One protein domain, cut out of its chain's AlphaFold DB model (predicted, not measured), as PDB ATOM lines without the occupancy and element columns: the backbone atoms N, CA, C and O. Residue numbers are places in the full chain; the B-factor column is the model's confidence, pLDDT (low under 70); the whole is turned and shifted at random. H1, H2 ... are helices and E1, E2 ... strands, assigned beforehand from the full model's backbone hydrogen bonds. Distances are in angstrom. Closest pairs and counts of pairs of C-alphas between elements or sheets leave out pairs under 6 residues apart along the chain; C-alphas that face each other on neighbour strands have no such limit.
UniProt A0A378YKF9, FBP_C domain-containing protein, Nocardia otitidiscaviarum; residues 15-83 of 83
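AT A GLANCE: This is residues 15 to 83 of the 83 residues of the protein "FBP_C domain-containing protein" of Nocardia otitidiscaviarum (UniProt A0A378YKF9). One long helix, H4, runs along one side of the domain, with the antiparallel strand pair E1 and E2 beside its residues 74 to 82 and the short helix H2 packed on its residues 63 to 70. The short helix H1 joins the two strands at one end of the long axis; near the other end lie H3 and residues 51 to 57, which stand free. The printed part has 69 residues, with four named helices and two named strands in the order E1 H1 E2 H2 H3 H4, of mixed class. It is loose, with a radius of gyration of the C-alphas of 14.6 A and spans of 43 by 21 by 17 A.

HOW THE PARTS SIT: Start at E1, residues 15 to 20, and find its antiparallel neighbour E2, residues 31 to 37, at 149 degrees; N 17 and O 34 are 2.9 A apart, within hydrogen-bond range, as are N 32 and O 19 at 2.9 A. H1, residues 23 to 27, follows E1 by a tight link. H2, residues 42 to 46, touches H4, residues 63 to 82, closest at the C-alphas of Val 46 and Arg 66, 5.7 A. H3, residues 57 to 60, is close to H4 but not clearly touching, with the C-alphas of Glu 58 and Arg 66 closest at 7.0 A. Look at Val 32 of E2 and Val 81 of H4, whose C-alphas, the closest of the two elements, are 6.4 A apart. H1 and H2 are apart. Every O i to N i+4 pair is within hydrogen-bond range in H1, H2 and H4; H3 is too short for such a pair.

IN THESE COORDINATES: Find C-alpha 15 at (130.788, 112.893, 17.644), where E1 begins its 16.3 A. E2 runs 18.9 A. H1, H2 and H3 measure 6.6 A, 6.4 A and 6.0 A. From C-alpha 63 at (123.570, 134.961, 23.241), H4 runs 28.4 A to C-alpha 82 at (136.943, 114.653, 37.948).

THE WHOLE: The C-alphas of Ala 24 and Ala 54, the two farthest apart, are 44.9 A from each other. The printed part has no cut and no long link, and no printed residue has a pLDDT under 70.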
ATOM      1  N   ASN A  15     130.075 114.121  17.319       97.75
ATOM      2  CA  ASN A  15     130.788 112.893  17.644       97.75
ATOM      3  C   ASN A  15     130.645 112.569  19.134       97.75
ATOM      4  O   ASN A  15     130.504 113.470  19.965       97.75
ATOM      5  N   LEU A  16     130.711 111.282  19.478       97.75
ATOM      6  CA  LEU A  16     130.882 110.867  20.866       97.75
ATOM      7  C   LEU A  16     132.303 111.225  21.307       97.75
ATOM      8  O   LEU A  16     133.277 110.691  20.784       97.75
ATOM      9  N   PHE A  17     132.413 112.119  22.283       97.50
ATOM     10  CA  PHE A  17     133.664 112.407  22.963       97.50
ATOM     11  C   PHE A  17     133.698 111.651  24.287       97.50
ATOM     12  O   PHE A  17     132.754 111.723  25.074       97.50
ATOM     13  N   THR A  18     134.791 110.938  24.542       97.94
ATOM     14  CA  THR A  18     135.002 110.193  25.786       97.94
ATOM     15  C   THR A  18     136.211 110.730  26.526       97.94
ATOM     16  O   THR A  18     137.274 110.904  25.935       97.94
ATOM     17  N   ALA A  19     136.074 110.908  27.835       97.69
ATOM     18  CA  ALA A  19     137.172 111.252  28.721       97.69
ATOM     19  C   ALA A  19     137.307 110.189  29.813       97.69
ATOM     20  O   ALA A  19     136.324 109.783  30.438       97.69
ATOM     21  N   ARG A  20     138.539 109.734  30.051       98.12
ATOM     22  CA  ARG A  20     138.867 108.880  31.197       98.12
ATOM     23  C   ARG A  20     138.600 109.670  32.480       98.12
ATOM     24  O   ARG A  20     138.992 110.831  32.557       98.12
ATOM     25  N   LYS A  21     137.949 109.056  33.475       98.19
ATOM     26  CA  LYS A  21     137.756 109.697  34.785       98.19
ATOM     27  C   LYS A  21     139.111 110.000  35.438       98.19
ATOM     28  O   LYS A  21     140.115 109.365  35.122       98.19
ATOM     29  N   ALA A  22     139.158 110.950  36.361       97.69
ATOM     30  CA  ALA A  22     140.338 111.174  37.181       97.69
ATOM     31  C   ALA A  22     140.510 110.056  38.232       97.69
ATOM     32  O   ALA A  22     139.615 109.244  38.485       97.69
ATOM     33  N   GLY A  23     141.693 110.000  38.846       97.06
ATOM     34  CA  GLY A  23     141.973 109.105  39.971       97.06
ATOM     35  C   GLY A  23     142.082 107.615  39.621       97.06
ATOM     36  O   GLY A  23     142.293 107.218  38.472       97.06
ATOM     37  N   ALA A  24     141.991 106.773  40.655       97.38
ATOM     38  CA  ALA A  24     142.191 105.325  40.551       97.38
ATOM     39  C   ALA A  24     141.159 104.652  39.632       97.38
ATOM     40  O   ALA A  24     141.522 103.809  38.816       97.38
ATOM     41  N   VAL A  25     139.896 105.083  39.699       96.75
ATOM     42  CA  VAL A  25     138.817 104.546  38.854       96.75
ATOM     43  C   VAL A  25     139.084 104.775  37.368       96.75
ATOM     44  O   VAL A  25     138.812 103.895  36.558       96.75
ATOM     45  N   GLY A  26     139.663 105.922  37.007       97.19
ATOM     46  CA  GLY A  26     140.090 106.203  35.642       97.19
ATOM     47  C   GLY A  26     141.265 105.350  35.192       97.19
ATOM     48  O   GLY A  26     141.263 104.836  34.075       97.19
ATOM     49  N   LYS A  27     142.263 105.155  36.064       96.19
ATOM     50  CA  LYS A  27     143.395 104.245  35.802       96.19
ATOM     51  C   LYS A  27     142.929 102.799  35.586       96.19
ATOM     52  O   LYS A  27     143.528 102.104  34.776       96.19
ATOM     53  N   ALA A  28     141.837 102.394  36.236       97.31
ATOM     54  CA  ALA A  28     141.162 101.112  36.031       97.31
ATOM     55  C   ALA A  28     140.275 101.053  34.765       97.31
ATOM     56  O   ALA A  28     139.600 100.056  34.538       97.31
ATOM     57  N   GLY A  29     140.267 102.104  33.938       96.81
ATOM     58  CA  GLY A  29     139.592 102.121  32.638       96.81
ATOM     59  C   GLY A  29     138.234 102.822  32.608       96.81
ATOM     60  O   GLY A  29     137.649 102.926  31.533       96.81
ATOM     61  N   ASN A  30     137.732 103.358  33.727       97.88
ATOM     62  CA  ASN A  30     136.445 104.056  33.711       97.88
ATOM     63  C   ASN A  30     136.517 105.389  32.949       97.88
ATOM     64  O   ASN A  30     137.396 106.226  33.179       97.88
ATOM     65  N   SER A  31     135.525 105.619  32.091       98.06
ATOM     66  CA  SER A  31     135.368 106.833  31.289       98.06
ATOM     67  C   SER A  31     133.935 107.346  31.315       98.06
ATOM     68  O   SER A  31     132.996 106.583  31.533       98.06
ATOM     69  N   VAL A  32     133.761 108.633  31.030       98.25
ATOM     70  CA  VAL A  32     132.458 109.248  30.768       98.25
ATOM     71  C   VAL A  32     132.420 109.784  29.341       98.25
ATOM     72  O   VAL A  32     133.419 110.288  28.828       98.25
ATOM     73  N   GLY A  33     131.260 109.653  28.701       97.69
ATOM     74  CA  GLY A  33     131.013 110.136  27.347       97.69
ATOM     75  C   GLY A  33     129.998 111.277  27.301       97.69
ATOM     76  O   GLY A  33     129.149 111.402  28.193       97.69
ATOM     77  N   THR A  34     130.095 112.095  26.254       98.06
ATOM     78  CA  THR A  34     129.089 113.089  25.860       98.06
ATOM     79  C   THR A  34     129.164 113.370  24.354       98.06
ATOM     80  O   THR A  34     130.234 113.243  23.758       98.06
ATOM     81  N   TYR A  35     128.051 113.738  23.715       97.88
ATOM     82  CA  TYR A  35     128.059 114.111  22.297       97.88
ATOM     83  C   TYR A  35     128.467 115.577  22.124       97.88
ATOM     84  O   TYR A  35     127.814 116.491  22.627       97.88
ATOM     85  N   VAL A  36     129.532 115.819  21.365       98.12
ATOM     86  CA  VAL A  36     130.092 117.157  21.120       98.12
ATOM     87  C   VAL A  36     130.077 117.458  19.623       98.12
ATOM     88  O   VAL A  36     130.096 116.533  18.814       98.12
ATOM     89  N   CYS A  37     130.024 118.735  19.232       98.06
ATOM     90  CA  CYS A  37     130.263 119.134  17.843       98.06
ATOM     91  C   CYS A  37     131.550 118.485  17.327       98.06
ATOM     92  O   CYS A  37     132.585 118.554  17.990       98.06
ATOM     93  N   ALA A  38     131.491 117.886  16.137       97.81
ATOM     94  CA  ALA A  38     132.623 117.174  15.544       97.81
ATOM     95  C   ALA A  38     133.865 118.067  15.338       97.81
ATOM     96  O   ALA A  38     134.980 117.570  15.240       97.81
ATOM     97  N   ASP A  39     133.667 119.384  15.293       97.06
ATOM     98  CA  ASP A  39     134.685 120.408  15.072       97.06
ATOM     99  C   ASP A  39     135.076 121.192  16.341       97.06
ATOM    100  O   ASP A  39     135.798 122.182  16.242       97.06
ATOM    101  N   PHE A  40     134.542 120.821  17.514       97.25
ATOM    102  CA  PHE A  40     134.715 121.532  18.790       97.25
ATOM    103  C   PHE A  40     134.436 123.053  18.744       97.25
ATOM    104  O   PHE A  40     134.848 123.803  19.629       97.25
ATOM    105  N   CYS A  41     133.664 123.534  17.765       97.88
ATOM    106  CA  CYS A  41     133.365 124.958  17.583       97.88
ATOM    107  C   CYS A  41     132.168 125.446  18.422       97.88
ATOM    108  O   CYS A  41     131.599 126.497  18.119       97.88
ATOM    109  N   CYS A  42     131.783 124.730  19.486       97.81
ATOM    110  CA  CYS A  42     130.612 125.019  20.330       97.81
ATOM    111  C   CYS A  42     130.524 126.499  20.747       97.81
ATOM    112  O   CYS A  42     129.458 127.107  20.667       97.81
ATOM    113  N   SER A  43     131.658 127.099  21.132       97.94
ATOM    114  CA  SER A  43     131.741 128.516  21.511       97.94
ATOM    115  C   SER A  43     131.393 129.468  20.359       97.94
ATOM    116  O   SER A  43     130.710 130.472  20.562       97.94
ATOM    117  N   LEU A  44     131.826 129.154  19.134       98.06
ATOM    118  CA  LEU A  44     131.521 129.963  17.953       98.06
ATOM    119  C   LEU A  44     130.033 129.886  17.605       98.06
ATOM    120  O   LEU A  44     129.437 130.907  17.266       98.06
ATOM    121  N   TYR A  45     129.425 128.707  17.747       96.75
ATOM    122  CA  TYR A  45     128.002 128.495  17.493       96.75
ATOM    123  C   TYR A  45     127.105 129.269  18.466       96.75
ATOM    124  O   TYR A  45     126.201 129.988  18.027       96.75
ATOM    125  N   VAL A  46     127.376 129.202  19.778       97.00
ATOM    126  CA  VAL A  46     126.579 129.953  20.771       97.00
ATOM    127  C   VAL A  46     126.750 131.468  20.649       97.00
ATOM    128  O   VAL A  46     125.843 132.203  21.010       97.00
ATOM    129  N   ARG A  47     127.868 131.934  20.078       96.06
ATOM    130  CA  ARG A  47     128.148 133.356  19.805       96.06
ATOM    131  C   ARG A  47     127.679 133.831  18.426       96.06
ATOM    132  O   ARG A  47     127.941 134.976  18.072       96.06
ATOM    133  N   GLY A  48     127.080 132.957  17.614       93.62
ATOM    134  CA  GLY A  48     126.673 133.289  16.243       93.62
ATOM    135  C   GLY A  48     127.839 133.612  15.297       93.62
ATOM    136  O   GLY A  48     127.629 134.204  14.247       93.62
ATOM    137  N   ARG A  49     129.073 133.229  15.651       96.31
ATOM    138  CA  ARG A  49     130.286 133.473  14.846       96.31
ATOM    139  C   ARG A  49     130.566 132.376  13.821       96.31
ATOM    140  O   ARG A  49     131.480 132.506  13.014       96.31
ATOM    141  N   LYS A  50     129.801 131.288  13.872       95.19
ATOM    142  CA  LYS A  50     129.812 130.210  12.886       95.19
ATOM    143  C   LYS A  50     128.365 129.855  12.537       95.19
ATOM    144  O   LYS A  50     127.554 129.749  13.462       95.19
ATOM    145  N   PRO A  51     128.020 129.700  11.248       91.38
ATOM    146  CA  PRO A  51     126.643 129.463  10.845       91.38
ATOM    147  C   PRO A  51     126.154 128.086  11.301       91.38
ATOM    148  O   PRO A  51     126.894 127.102  11.278       91.38
ATOM    149  N   LEU A  52     124.877 128.029  11.666       91.31
ATOM    150  CA  LEU A  52     124.103 126.805  11.857       91.31
ATOM    151  C   LEU A  52     122.952 126.788  10.847       91.31
ATOM    152  O   LEU A  52     122.656 127.805  10.220       91.31
ATOM    153  N   GLY A  53     122.299 125.635  10.686       87.25
ATOM    154  CA  GLY A  53     121.059 125.573   9.908       87.25
ATOM    155  C   GLY A  53     119.982 126.479  10.512       87.25
ATOM    156  O   GLY A  53     120.039 126.778  11.701       87.25
ATOM    157  N   ALA A  54     119.003 126.900   9.711       84.00
ATOM    158  CA  ALA A  54     117.871 127.684  10.203       84.00
ATOM    159  C   ALA A  54     117.073 126.932  11.290       84.00
ATOM    160  O   ALA A  54     117.124 125.702  11.357       84.00
ATOM    161  N   ASN A  55     116.301 127.675  12.089       85.62
ATOM    162  CA  ASN A  55     115.377 127.148  13.103       85.62
ATOM    163  C   ASN A  55     116.053 126.312  14.199       85.62
ATOM    164  O   ASN A  55     115.597 125.218  14.532       85.62
ATOM    165  N   GLN A  56     117.147 126.818  14.767       89.75
ATOM    166  CA  GLN A  56     117.763 126.171  15.919       89.75
ATOM    167  C   GLN A  56     116.973 126.492  17.199       89.75
ATOM    168  O   GLN A  56     116.795 127.673  17.506       89.75
ATOM    169  N   PRO A  57     116.540 125.497  17.993       84.94
ATOM    170  CA  PRO A  57     115.821 125.746  19.242       84.94
ATOM    171  C   PRO A  57     116.582 126.671  20.205       84.94
ATOM    172  O   PRO A  57     115.979 127.516  20.862       84.94
ATOM    173  N   GLU A  58     117.915 126.570  20.270       83.31
ATOM    174  CA  GLU A  58     118.724 127.397  21.166       83.31
ATOM    175  C   GLU A  58     118.867 128.855  20.713       83.31
ATOM    176  O   GLU A  58     119.286 129.681  21.518       83.31
ATOM    177  N   GLN A  59     118.527 129.191  19.462       86.56
ATOM    178  CA  GLN A  59     118.542 130.576  18.965       86.56
ATOM    179  C   GLN A  59     117.378 131.417  19.510       86.56
ATOM    180  O   GLN A  59     117.415 132.636  19.380       86.56
ATOM    181  N   ALA A  60     116.380 130.802  20.155       89.75
ATOM    182  CA  ALA A  60     115.321 131.526  20.862       89.75
ATOM    183  C   ALA A  60     115.820 132.226  22.144       89.75
ATOM    184  O   ALA A  60     115.126 133.076  22.696       89.75
ATOM    185  N   LEU A  61     117.012 131.865  22.633       93.06
ATOM    186  CA  LEU A  61     117.635 132.463  23.811       93.06
ATOM    187  C   LEU A  61     118.613 133.585  23.418       93.06
ATOM    188  O   LEU A  61     119.301 133.459  22.399       93.06
ATOM    189  N   PRO A  62     118.780 134.625  24.259       96.12
ATOM    190  CA  PRO A  62     119.870 135.585  24.113       96.12
ATOM    191  C   PRO A  62     121.244 134.901  24.094       96.12
ATOM    192  O   PRO A  62     121.451 133.864  24.734       96.12
ATOM    193  N   THR A  63     122.203 135.495  23.385       96.19
ATOM    194  CA  THR A  63     123.570 134.961  23.241       96.19
ATOM    195  C   THR A  63     124.236 134.701  24.593       96.19
ATOM    196  O   THR A  63     124.864 133.662  24.783       96.19
ATOM    197  N   GLU A  64     124.051 135.598  25.551       97.50
ATOM    198  CA  GLU A  64     124.598 135.533  26.903       97.50
ATOM    199  C   GLU A  64     124.080 134.293  27.643       97.50
ATOM    200  O   GLU A  64     124.874 133.513  28.168       97.50
ATOM    201  N   ALA A  65     122.770 134.034  27.578       97.69
ATOM    202  CA  ALA A  65     122.156 132.848  28.173       97.69
ATOM    203  C   ALA A  65     122.640 131.552  27.499       97.69
ATOM    204  O   ALA A  65     122.869 130.537  28.156       97.69
ATOM    205  N   ARG A  66     122.847 131.569  26.175       97.25
ATOM    206  CA  ARG A  66     123.410 130.421  25.439       97.25
ATOM    207  C   ARG A  66     124.850 130.131  25.868       97.25
ATOM    208  O   ARG A  66     125.215 128.961  25.994       97.25
ATOM    209  N   ILE A  67     125.655 131.170  26.098       98.25
ATOM    210  CA  ILE A  67     127.024 131.048  26.617       98.25
ATOM    211  C   ILE A  67     127.001 130.470  28.032       98.25
ATOM    212  O   ILE A  67     127.698 129.491  28.284       98.25
ATOM    213  N   GLU A  68     126.179 131.017  28.927       98.38
ATOM    214  CA  GLU A  68     126.044 130.529  30.303       98.38
ATOM    215  C   GLU A  68     125.629 129.053  30.338       98.38
ATOM    216  O   GLU A  68     126.253 128.233  31.012       98.38
ATOM    217  N   HIS A  69     124.620 128.679  29.549       97.56
ATOM    218  CA  HIS A  69     124.174 127.295  29.439       97.56
ATOM    219  C   HIS A  69     125.267 126.358  28.921       97.56
ATOM    220  O   HIS A  69     125.405 125.252  29.446       97.56
ATOM    221  N   LEU A  70     126.041 126.777  27.913       98.12
ATOM    222  CA  LEU A  70     127.177 125.996  27.425       98.12
ATOM    223  C   LEU A  70     128.206 125.787  28.534       98.12
ATOM    224  O   LEU A  70     128.626 124.649  28.743       98.12
ATOM    225  N   THR A  71     128.583 126.850  29.248       98.56
ATOM    226  CA  THR A  71     129.552 126.783  30.350       98.56
ATOM    227  C   THR A  71     129.060 125.839  31.440       98.56
ATOM    228  O   THR A  71     129.758 124.894  31.781       98.56
ATOM    229  N   ARG A  72     127.803 125.973  31.880       98.56
ATOM    230  CA  ARG A  72     127.205 125.093  32.894       98.56
ATOM    231  C   ARG A  72     127.225 123.614  32.492       98.56
ATOM    232  O   ARG A  72     127.499 122.748  33.322       98.56
ATOM    233  N   ARG A  73     126.917 123.293  31.229       98.31
ATOM    234  CA  ARG A  73     126.959 121.904  30.729       98.31
ATOM    235  C   ARG A  73     128.390 121.384  30.617       98.31
ATOM    236  O   ARG A  73     128.634 120.220  30.935       98.31
ATOM    237  N   LEU A  74     129.323 122.238  30.192       98.25
ATOM    238  CA  LEU A  74     130.745 121.912  30.143       98.25
ATOM    239  C   LEU A  74     131.283 121.617  31.547       98.25
ATOM    240  O   LEU A  74     131.887 120.566  31.743       98.25
ATOM    241  N   ASP A  75     130.989 122.474  32.521       98.56
ATOM    242  CA  ASP A  75     131.389 122.297  33.917       98.56
ATOM    243  C   ASP A  75     130.805 121.007  34.497       98.56
ATOM    244  O   ASP A  75     131.515 120.234  35.136       98.56
ATOM    245  N   GLY A  76     129.539 120.699  34.197       98.50
ATOM    246  CA  GLY A  76     128.923 119.429  34.582       98.50
ATOM    247  C   GLY A  76     129.627 118.206  33.979       98.50
ATOM    248  O   GLY A  76     129.787 117.181  34.647       98.50
ATOM    249  N   PHE A  77     130.089 118.290  32.728       98.31
ATOM    250  CA  PHE A  77     130.896 117.229  32.125       98.31
ATOM    251  C   PHE A  77     132.273 117.116  32.794       98.31
ATOM    252  O   PHE A  77     132.690 116.005  33.123       98.31
ATOM    253  N   VAL A  78     132.945 118.238  33.055       98.25
ATOM    254  CA  VAL A  78     134.237 118.260  33.759       98.25
ATOM    255  C   VAL A  78     134.099 117.674  35.165       98.25
ATOM    256  O   VAL A  78     134.896 116.818  35.535       98.25
ATOM    257  N   ALA A  79     133.053 118.024  35.912       98.50
ATOM    258  CA  ALA A  79     132.773 117.443  37.224       98.50
ATOM    259  C   ALA A  79     132.627 115.913  37.149       98.50
ATOM    260  O   ALA A  79     133.260 115.186  37.910       98.50
ATOM    261  N   ARG A  80     131.889 115.392  36.157       98.00
ATOM    262  CA  ARG A  80     131.769 113.937  35.927       98.00
ATOM    263  C   ARG A  80     133.110 113.268  35.612       98.00
ATOM    264  O   ARG A  80     133.303 112.102  35.975       98.00
ATOM    265  N   VAL A  81     134.008 113.964  34.914       98.31
ATOM    266  CA  VAL A  81     135.373 113.486  34.647       98.31
ATOM    267  C   VAL A  81     136.181 113.455  35.938       98.31
ATOM    268  O   VAL A  81     136.809 112.437  36.222       98.31
ATOM    269  N   LEU A  82     136.142 114.524  36.731       98.00
ATOM    270  CA  LEU A  82     136.943 114.653  37.948       98.00
ATOM    271  C   LEU A  82     136.488 113.715  39.077       98.00
ATOM    272  O   LEU A  82     137.349 113.228  39.807       98.00
ATOM    273  N   GLY A  83     135.203 113.353  39.124       89.69
ATOM    274  CA  GLY A  83     134.654 112.453  40.140       89.69
ATOM    275  C   GLY A  83     133.973 113.221  41.248       89.69
ATOM    276  O   GLY A  83     134.699 113.834  42.055       89.69
TER     277      GLY A  83